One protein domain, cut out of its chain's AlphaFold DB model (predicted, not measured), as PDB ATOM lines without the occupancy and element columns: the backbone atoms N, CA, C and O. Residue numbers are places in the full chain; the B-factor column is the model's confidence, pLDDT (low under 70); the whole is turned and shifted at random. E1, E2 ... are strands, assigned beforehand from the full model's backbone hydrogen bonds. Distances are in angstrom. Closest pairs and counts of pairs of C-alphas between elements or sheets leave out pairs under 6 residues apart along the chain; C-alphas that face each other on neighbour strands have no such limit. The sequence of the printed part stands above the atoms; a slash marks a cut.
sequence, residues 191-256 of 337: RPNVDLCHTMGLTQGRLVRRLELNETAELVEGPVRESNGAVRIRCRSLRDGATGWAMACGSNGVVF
ATOM      1  N   ARG A 191      33.552   3.492   9.106       96.50
ATOM      2  CA  ARG A 191      33.669   2.250   9.890       96.50
ATOM      3  C   ARG A 191      32.831   1.126   9.274       96.50
ATOM      4  O   ARG A 191      31.797   1.418   8.685       96.50
ATOM      5  N   PRO A 192      33.236  -0.149   9.414       94.94
ATOM      6  CA  PRO A 192      32.466  -1.276   8.891       94.94
ATOM      7  C   PRO A 192      31.137  -1.471   9.640       94.94
ATOM      8  O   PRO A 192      30.911  -0.887  10.700       94.94
ATOM      9  N   ASN A 193      30.306  -2.380   9.116       92.38
ATOM     10  CA  ASN A 193      29.017  -2.796   9.690       92.38
ATOM     11  C   ASN A 193      27.938  -1.704   9.687       92.38
ATOM     12  O   ASN A 193      27.186  -1.561  10.648       92.38
ATOM     13  N   VAL A 194      27.846  -0.954   8.587       95.75
ATOM     14  CA  VAL A 194      26.763   0.010   8.367       95.75
ATOM     15  C   VAL A 194      25.680  -0.639   7.522       95.75
ATOM     16  O   VAL A 194      25.838  -0.815   6.316       95.75
ATOM     17  N   ASP A 195      24.579  -1.016   8.158       95.19
ATOM     18  CA  ASP A 195      23.419  -1.569   7.465       95.19
ATOM     19  C   ASP A 195      22.546  -0.440   6.894       95.19
ATOM     20  O   ASP A 195      22.286   0.568   7.555       95.19
ATOM     21  N   LEU A 196      22.096  -0.629   5.654       95.25
ATOM     22  CA  LEU A 196      21.116   0.204   4.973       95.25
ATOM     23  C   LEU A 196      19.743  -0.465   5.106       95.25
ATOM     24  O   LEU A 196      19.550  -1.582   4.628       95.25
ATOM     25  N   CYS A 197      18.782   0.205   5.734       94.06
ATOM     26  CA  CYS A 197      17.467  -0.352   6.074       94.06
ATOM     27  C   CYS A 197      16.325   0.439   5.419       94.06
ATOM     28  O   CYS A 197      16.432   1.643   5.219       94.06
ATOM     29  N   HIS A 198      15.186  -0.193   5.119       89.25
ATOM     30  CA  HIS A 198      14.050   0.532   4.525       89.25
ATOM     31  C   HIS A 198      13.419   1.585   5.452       89.25
ATOM     32  O   HIS A 198      12.968   2.626   4.976       89.25
ATOM     33  N   THR A 199      13.385   1.332   6.761       85.81
ATOM     34  CA  THR A 199      12.756   2.199   7.768       85.81
ATOM     35  C   THR A 199      13.722   2.516   8.906       85.81
ATOM     36  O   THR A 199      14.658   1.761   9.173       85.81
ATOM     37  N   MET A 200      13.485   3.641   9.578       79.50
ATOM     38  CA  MET A 200      14.221   4.056  10.773       79.50
ATOM     39  C   MET A 200      13.738   3.268  12.012       79.50
ATOM     40  O   MET A 200      12.550   2.960  12.100       79.50
ATOM     41  N   GLY A 201      14.630   2.950  12.964       66.25
ATOM     42  CA  GLY A 201      14.268   2.371  14.273       66.25
ATOM     43  C   GLY A 201      15.022   1.097  14.702       66.25
ATOM     44  O   GLY A 201      15.896   0.591  13.996       66.25
ATOM     45  N   LEU A 202      14.695   0.618  15.915       51.03
ATOM     46  CA  LEU A 202      15.322  -0.520  16.623       51.03
ATOM     47  C   LEU A 202      14.763  -1.895  16.222       51.03
ATOM     48  O   LEU A 202      15.470  -2.897  16.300       51.03
ATOM     49  N   THR A 203      13.509  -1.961  15.782       55.59
ATOM     50  CA  THR A 203      12.958  -3.138  15.106       55.59
ATOM     51  C   THR A 203      13.532  -3.135  13.704       55.59
ATOM     52  O   THR A 203      13.132  -2.292  12.910       55.59
ATOM     53  N   GLN A 204      14.515  -4.008  13.450       56.47
ATOM     54  CA  GLN A 204      15.285  -4.092  12.206       56.47
ATOM     55  C   GLN A 204      14.425  -3.740  10.988       56.47
ATOM     56  O   GLN A 204      13.687  -4.578  10.467       56.47
ATOM     57  N   GLY A 205      14.509  -2.480  10.545       64.19
ATOM     58  CA  GLY A 205      13.943  -2.098   9.264       64.19
ATOM     59  C   GLY A 205      14.533  -3.057   8.243       64.19
ATOM     60  O   GLY A 205      15.735  -3.325   8.296       64.19
ATOM     61  N   ARG A 206      13.690  -3.634   7.378       84.75
ATOM     62  CA  ARG A 206      14.110  -4.684   6.440       84.75
ATOM     63  C   ARG A 206      15.429  -4.271   5.782       84.75
ATOM     64  O   ARG A 206      15.492  -3.198   5.172       84.75
ATOM     65  N   LEU A 207      16.462  -5.093   5.977       91.44
ATOM     66  CA  LEU A 207      17.795  -4.854   5.437       91.44
ATOM     67  C   LEU A 207      17.679  -4.730   3.917       91.44
ATOM     68  O   LEU A 207      17.131  -5.613   3.260       91.44
ATOM     69  N   VAL A 208      18.174  -3.622   3.382       94.56
ATOM     70  CA  VAL A 208      18.393  -3.442   1.948       94.56
ATOM     71  C   VAL A 208      19.705  -4.132   1.599       94.56
ATOM     72  O   VAL A 208      19.715  -5.072   0.812       94.56
ATOM     73  N   ARG A 209      20.798  -3.697   2.238       95.88
ATOM     74  CA  ARG A 209      22.130  -4.321   2.203       95.88
ATOM     75  C   ARG A 209      23.064  -3.648   3.208       95.88
ATOM     76  O   ARG A 209      22.696  -2.662   3.835       95.88
ATOM     77  N   ARG A 210      24.296  -4.136   3.314       96.06
ATOM     78  CA  ARG A 210      25.379  -3.474   4.050       96.06
ATOM     79  C   ARG A 210      26.155  -2.525   3.133       96.06
ATOM     80  O   ARG A 210      26.387  -2.860   1.970       96.06
ATOM     81  N   LEU A 211      26.535  -1.359   3.649       97.50
ATOM     82  CA  LEU A 211      27.465  -0.439   2.994       97.50
ATOM     83  C   LEU A 211      28.912  -0.858   3.299       97.50
ATOM     84  O   LEU A 211      29.234  -1.249   4.426       97.50
ATOM     85  N   GLU A 212      29.779  -0.783   2.295       97.38
ATOM     86  CA  GLU A 212      31.199  -1.123   2.423       97.38
ATOM     87  C   GLU A 212      32.016   0.032   3.016       97.38
ATOM     88  O   GLU A 212      31.642   1.199   2.920       97.38
ATOM     89  N   LEU A 213      33.164  -0.277   3.631       97.19
ATOM     90  CA  LEU A 213      34.099   0.754   4.089       97.19
ATOM     91  C   LEU A 213      34.530   1.629   2.901       97.19
ATOM     92  O   LEU A 213      34.850   1.106   1.838       97.19
ATOM     93  N   ASN A 214      34.572   2.947   3.101       95.12
ATOM     94  CA  ASN A 214      34.821   3.965   2.074       95.12
ATOM     95  C   ASN A 214      33.732   4.114   1.001       95.12
ATOM     96  O   ASN A 214      33.861   4.982   0.139       95.12
ATOM     97  N   GLU A 215      32.641   3.347   1.063       95.94
ATOM     98  CA  GLU A 215      31.503   3.570   0.180       95.94
ATOM     99  C   GLU A 215      30.909   4.965   0.430       95.94
ATOM    100  O   GLU A 215      30.803   5.412   1.575       95.94
ATOM    101  N   THR A 216      30.537   5.659  -0.647       96.38
ATOM    102  CA  THR A 216      29.945   7.000  -0.579       96.38
ATOM    103  C   THR A 216      28.449   6.946  -0.872       96.38
ATOM    104  O   THR A 216      28.007   6.259  -1.796       96.38
ATOM    105  N   ALA A 217      27.671   7.690  -0.093       97.00
ATOM    106  CA  ALA A 217      26.231   7.819  -0.241       97.00
ATOM    107  C   ALA A 217      25.806   9.290  -0.165       97.00
ATOM    108  O   ALA A 217      26.327  10.061   0.637       97.00
ATOM    109  N   GLU A 218      24.841   9.668  -0.991       96.31
ATOM    110  CA  GLU A 218      24.222  10.989  -1.009       96.31
ATOM    111  C   GLU A 218      23.077  11.052   0.002       96.31
ATOM    112  O   GLU A 218      22.250  10.141   0.074       96.31
ATOM    113  N   LEU A 219      23.027  12.117   0.794       96.75
ATOM    114  CA  LEU A 219      21.951  12.395   1.734       96.75
ATOM    115  C   LEU A 219      20.643  12.642   0.978       96.75
ATOM    116  O   LEU A 219      20.575  13.467   0.075       96.75
ATOM    117  N   VAL A 220      19.594  11.949   1.399       94.19
ATOM    118  CA  VAL A 220      18.226  12.127   0.905       94.19
ATOM    119  C   VAL A 220      17.355  12.780   1.975       94.19
ATOM    120  O   VAL A 220      16.513  13.609   1.657       94.19
ATOM    121  N   GLU A 221      17.549  12.410   3.244       92.00
ATOM    122  CA  GLU A 221      16.789  12.942   4.379       92.00
ATOM    123  C   GLU A 221      17.621  12.881   5.667       92.00
ATOM    124  O   GLU A 221      18.378  11.930   5.895       92.00
ATOM    125  N   GLY A 222      17.440  13.882   6.531       90.38
ATOM    126  CA  GLY A 222      18.118  14.004   7.817       90.38
ATOM    127  C   GLY A 222      19.309  14.968   7.771       90.38
ATOM    128  O   GLY A 222      19.424  15.754   6.831       90.38
ATOM    129  N   PRO A 223      20.212  14.921   8.767       94.38
ATOM    130  CA  PRO A 223      20.323  13.905   9.815       94.38
ATOM    131  C   PRO A 223      19.201  13.951  10.855       94.38
ATOM    132  O   PRO A 223      18.822  15.014  11.333       94.38
ATOM    133  N   VAL A 224      18.711  12.779  11.261       93.25
ATOM    134  CA  VAL A 224      17.714  12.626  12.328       93.25
ATOM    135  C   VAL A 224      18.406  12.131  13.590       93.25
ATOM    136  O   VAL A 224      19.025  11.065  13.587       93.25
ATOM    137  N   ARG A 225      18.299  12.902  14.677       93.12
ATOM    138  CA  ARG A 225      18.780  12.503  16.002       93.12
ATOM    139  C   ARG A 225      17.667  11.786  16.766       93.12
ATOM    140  O   ARG A 225      16.634  12.377  17.065       93.12
ATOM    141  N   GLU A 226      17.888  10.515  17.083       91.50
ATOM    142  CA  GLU A 226      17.004   9.704  17.920       91.50
ATOM    143  C   GLU A 226      17.111  10.133  19.398       91.50
ATOM    144  O   GLU A 226      18.103  10.727  19.826       91.50
ATOM    145  N   SER A 227      16.100   9.807  20.209       91.62
ATOM    146  CA  SER A 227      16.044  10.173  21.638       91.62
ATOM    147  C   SER A 227      17.198   9.603  22.471       91.62
ATOM    148  O   SER A 227      17.572  10.179  23.488       91.62
ATOM    149  N   ASN A 228      17.792   8.494  22.027       90.25
ATOM    150  CA  ASN A 228      18.977   7.884  22.633       90.25
ATOM    151  C   ASN A 228      20.301   8.556  22.207       90.25
ATOM    152  O   ASN A 228      21.368   8.075  22.581       90.25
ATOM    153  N   GLY A 229      20.253   9.614  21.393       92.38
ATOM    154  CA  GLY A 229      21.417  10.351  20.904       92.38
ATOM    155  C   GLY A 229      22.013   9.842  19.587       92.38
ATOM    156  O   GLY A 229      22.839  10.555  19.012       92.38
ATOM    157  N   ALA A 230      21.596   8.674  19.084       93.50
ATOM    158  CA  ALA A 230      22.043   8.163  17.789       93.50
ATOM    159  C   ALA A 230      21.587   9.081  16.645       93.50
ATOM    160  O   ALA A 230      20.537   9.715  16.717       93.50
ATOM    161  N   VAL A 231      22.378   9.155  15.579       95.38
ATOM    162  CA  VAL A 231      22.095   9.956  14.389       95.38
ATOM    163  C   VAL A 231      21.992   9.037  13.184       95.38
ATOM    164  O   VAL A 231      22.928   8.295  12.867       95.38
ATOM    165  N   ARG A 232      20.863   9.118  12.485       95.31
ATOM    166  CA  ARG A 232      20.598   8.374  11.256       95.31
ATOM    167  C   ARG A 232      20.395   9.324  10.089       95.31
ATOM    168  O   ARG A 232      19.923  10.444  10.255       95.31
ATOM    169  N   ILE A 233      20.747   8.851   8.907       96.19
ATOM    170  CA  ILE A 233      20.502   9.540   7.642       96.19
ATOM    171  C   ILE A 233      19.759   8.588   6.720       96.19
ATOM    172  O   ILE A 233      20.045   7.388   6.718       96.19
ATOM    173  N   ARG A 234      18.829   9.101   5.920       96.00
ATOM    174  CA  ARG A 234      18.381   8.392   4.725       96.00
ATOM    175  C   ARG A 234      19.322   8.787   3.609       96.00
ATOM    176  O   ARG A 234      19.489   9.975   3.348       96.00
ATOM    177  N   CYS A 235      19.944   7.821   2.961       96.69
ATOM    178  CA  CYS A 235      20.914   8.080   1.915       96.69
ATOM    179  C   CYS A 235      20.719   7.141   0.726       96.69
ATOM    180  O   CYS A 235      20.118   6.070   0.847       96.69
ATOM    181  N   ARG A 236      21.212   7.577  -0.432       96.56
ATOM    182  CA  ARG A 236      21.297   6.812  -1.673       96.56
ATOM    183  C   ARG A 236      22.762   6.500  -1.939       96.56
ATOM    184  O   ARG A 236      23.567   7.418  -2.069       96.56
ATOM    185  N   SER A 237      23.120   5.225  -2.023       96.56
ATOM    186  CA  SER A 237      24.481   4.839  -2.390       96.56
ATOM    187  C   SER A 237      24.818   5.303  -3.805       96.56
ATOM    188  O   SER A 237      24.031   5.104  -4.731       96.56
ATOM    189  N   LEU A 238      26.015   5.866  -3.981       93.75
ATOM    190  CA  LEU A 238      26.537   6.216  -5.304       93.75
ATOM    191  C   LEU A 238      27.036   4.998  -6.091       93.75
ATOM    192  O   LEU A 238      27.269   5.103  -7.291       93.75
ATOM    193  N   ARG A 239      27.208   3.843  -5.436       93.00
ATOM    194  CA  ARG A 239      27.690   2.617  -6.084       93.00
ATOM    195  C   ARG A 239      26.608   1.949  -6.928       93.00
ATOM    196  O   ARG A 239      26.891   1.497  -8.031       93.00
ATOM    197  N   ASP A 240      25.402   1.829  -6.383       94.69
ATOM    198  CA  ASP A 240      24.323   1.026  -6.971       94.69
ATOM    199  C   ASP A 240      22.936   1.686  -6.891       94.69
ATOM    200  O   ASP A 240      21.943   1.089  -7.300       94.69
ATOM    201  N   GLY A 241      22.839   2.907  -6.356       95.44
ATOM    202  CA  GLY A 241      21.571   3.620  -6.195       95.44
ATOM    203  C   GLY A 241      20.678   3.092  -5.066       95.44
ATOM    204  O   GLY A 241      19.580   3.625  -4.865       95.44
ATOM    205  N   ALA A 242      21.114   2.083  -4.300       96.31
ATOM    206  CA  ALA A 242      20.338   1.557  -3.184       96.31
ATOM    207  C   ALA A 242      20.062   2.672  -2.168       96.31
ATOM    208  O   ALA A 242      20.972   3.379  -1.737       96.31
ATOM    209  N   THR A 243      18.791   2.840  -1.798       95.75
ATOM    210  CA  THR A 243      18.349   3.923  -0.913       95.75
ATOM    211  C   THR A 243      17.743   3.364   0.368       95.75
ATOM    212  O   THR A 243      16.878   2.489   0.322       95.75
ATOM    213  N   GLY A 244      18.145   3.908   1.514       95.00
ATOM    214  CA  GLY A 244      17.619   3.519   2.820       95.00
ATOM    215  C   GLY A 244      18.204   4.342   3.961       95.00
ATOM    216  O   GLY A 244      18.946   5.293   3.745       95.00
ATOM    217  N   TRP A 245      17.838   3.981   5.183       95.75
ATOM    218  CA  TRP A 245      18.333   4.560   6.421       95.75
ATOM    219  C   TRP A 245      19.613   3.865   6.872       95.75
ATOM    220  O   TRP A 245      19.640   2.641   6.983       95.75
ATOM    221  N   ALA A 246      20.636   4.653   7.181       96.06
ATOM    222  CA  ALA A 246      21.916   4.207   7.713       96.06
ATOM    223  C   ALA A 246      22.258   4.971   9.001       96.06
ATOM    224  O   ALA A 246      21.824   6.107   9.216       96.06
ATOM    225  N   MET A 247      23.039   4.341   9.880       95.38
ATOM    226  CA  MET A 247      23.552   4.989  11.085       95.38
ATOM    227  C   MET A 247      24.773   5.838  10.729       95.38
ATOM    228  O   MET A 247      25.803   5.301  10.335       95.38
ATOM    229  N   ALA A 248      24.669   7.156  10.901       96.38
ATOM    230  CA  ALA A 248      25.799   8.064  10.732       96.38
ATOM    231  C   ALA A 248      26.632   8.152  12.018       96.38
ATOM    232  O   ALA A 248      27.862   8.099  11.968       96.38
ATOM    233  N   CYS A 249      25.970   8.222  13.177       96.94
ATOM    234  CA  CYS A 249      26.608   8.253  14.492       96.94
ATOM    235  C   CYS A 249      25.819   7.404  15.500       96.94
ATOM    236  O   CYS A 249      24.594   7.485  15.555       96.94
ATOM    237  N   GLY A 250      26.503   6.581  16.293       94.94
ATOM    238  CA  GLY A 250      25.890   5.813  17.377       94.94
ATOM    239  C   GLY A 250      25.532   6.685  18.585       94.94
ATOM    240  O   GLY A 250      26.044   7.791  18.745       94.94
ATOM    241  N   SER A 251      24.697   6.167  19.487       94.31
ATOM    242  CA  SER A 251      24.342   6.839  20.753       94.31
ATOM    243  C   SER A 251      25.542   7.095  21.673       94.31
ATOM    244  O   SER A 251      25.516   7.995  22.503       94.31
ATOM    245  N   ASN A 252      26.619   6.329  21.500       94.06
ATOM    246  CA  ASN A 252      27.898   6.484  22.193       94.06
ATOM    247  C   ASN A 252      28.870   7.461  21.496       94.06
ATOM    248  O   ASN A 252      30.042   7.510  21.859       94.06
ATOM    249  N   GLY A 253      28.425   8.186  20.464       94.19
ATOM    250  CA  GLY A 253      29.250   9.137  19.714       94.19
ATOM    251  C   GLY A 253      30.171   8.511  18.660       94.19
ATOM    252  O   GLY A 253      30.923   9.232  18.004       94.19
ATOM    253  N   VAL A 254      30.138   7.188  18.459       96.56
ATOM    254  CA  VAL A 254      30.941   6.537  17.412       96.56
ATOM    255  C   VAL A 254      30.408   6.920  16.033       96.56
ATOM    256  O   VAL A 254      29.274   6.601  15.688       96.56
ATOM    257  N   VAL A 255      31.252   7.560  15.223       97.62
ATOM    258  CA  VAL A 255      30.912   7.975  13.856       97.62
ATOM    259  C   VAL A 255      31.174   6.836  12.867       97.62
ATOM    260  O   VAL A 255      32.313   6.395  12.683       97.62
ATOM    261  N   PHE A 256      30.105   6.368  12.230       97.88
ATOM    262  CA  PHE A 256      30.111   5.306  11.221       97.88
ATOM    263  C   PHE A 256      30.140   5.854   9.795       97.88
ATOM    264  O   PHE A 256      30.708   5.217   8.907       97.88
TER     265      PHE A 256
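This is residues 191 to 256 of the 337 residues of the protein "Hypothetical protein" of Alexandrium monilatum (UniProt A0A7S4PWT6). A small sandwich: a strongly twisted sheet of three strands, E3 E4 E5, with a two-strand hairpin, E1 and E2, laid crosswise over one face of it, E1 packing on E5. The two layers are small and their strands cross at 89 degrees, while E3 bends sharply at residue 220. The printed part has 66 residues with five named strands, E1 to E5 in order along the chain, and no named helix; the class is all strand. Both sheets are antiparallel, in the orders E1 E2 and E3 E4 E5. The whole is compact, with a radius of gyration of the C-alphas of 10.8 A and spans of 31 by 21 by 18 A.

E1 is residues 194 to 197, 9.6 A from first to last C-alpha, and begins with C-alpha 194 at (26.763, 0.010, 8.367). E2, residues 207 to 211, is 10.9 A long. E3, residues 216 to 225, is the longest strand at 20.7 A; its C-alpha 216 is at (29.945, 7.000, -0.579). E4, residues 231 to 237, is 17.7 A long. E5, residues 243 to 249, is 18.0 A long and ends with C-alpha 249 at (26.608, 8.253, 14.492).

E1 and E2 are a hairpin, antiparallel at 152 degrees, with N 196 and O 209 2.8 A apart, within hydrogen-bond range. E3 E4 E5 is a meander, each strand the antiparallel neighbour of the one before; E3 and E5 are its edge strands. The hairpin of E3 and E4, at 154 degrees, has N 220 and O 234 within hydrogen-bond range at 2.8 A. E3 bends by 85 degrees at residue 220. The hairpin of E4 and E5, at 141 degrees, has N 246 and O 233 within hydrogen-bond range at 2.8 A. The two sheets form a sandwich, two sheets face to face, with 35 pairs of C-alphas within 10 A and best planes 28 degrees apart. The closest C-alphas of E1 and E5 are those of Leu 196 and Ala 246, 4.9 A apart. Those of E2 and E5 are Val 208 and Gly 244, 7.1 A apart. E1 and E4 are near each other, with 6 pairs of C-alphas within 10 A. E1 and E3 are apart, as are E2 and E3; E2 and E4 are only just apart, at 8.1 A.

The two C-alphas farthest apart are those of Ser 227 and Asp 240, 31.2 A. The C-alphas of Arg 191 and Phe 256, first and last of the printed part, are 4.9 A apart. The printed part has no cut. The link from E1 to E2 is short, and the other three links are tight. The mean pLDDT of the printed part is 91.6; residues 201 to 205, between E1 and E2, are under 70.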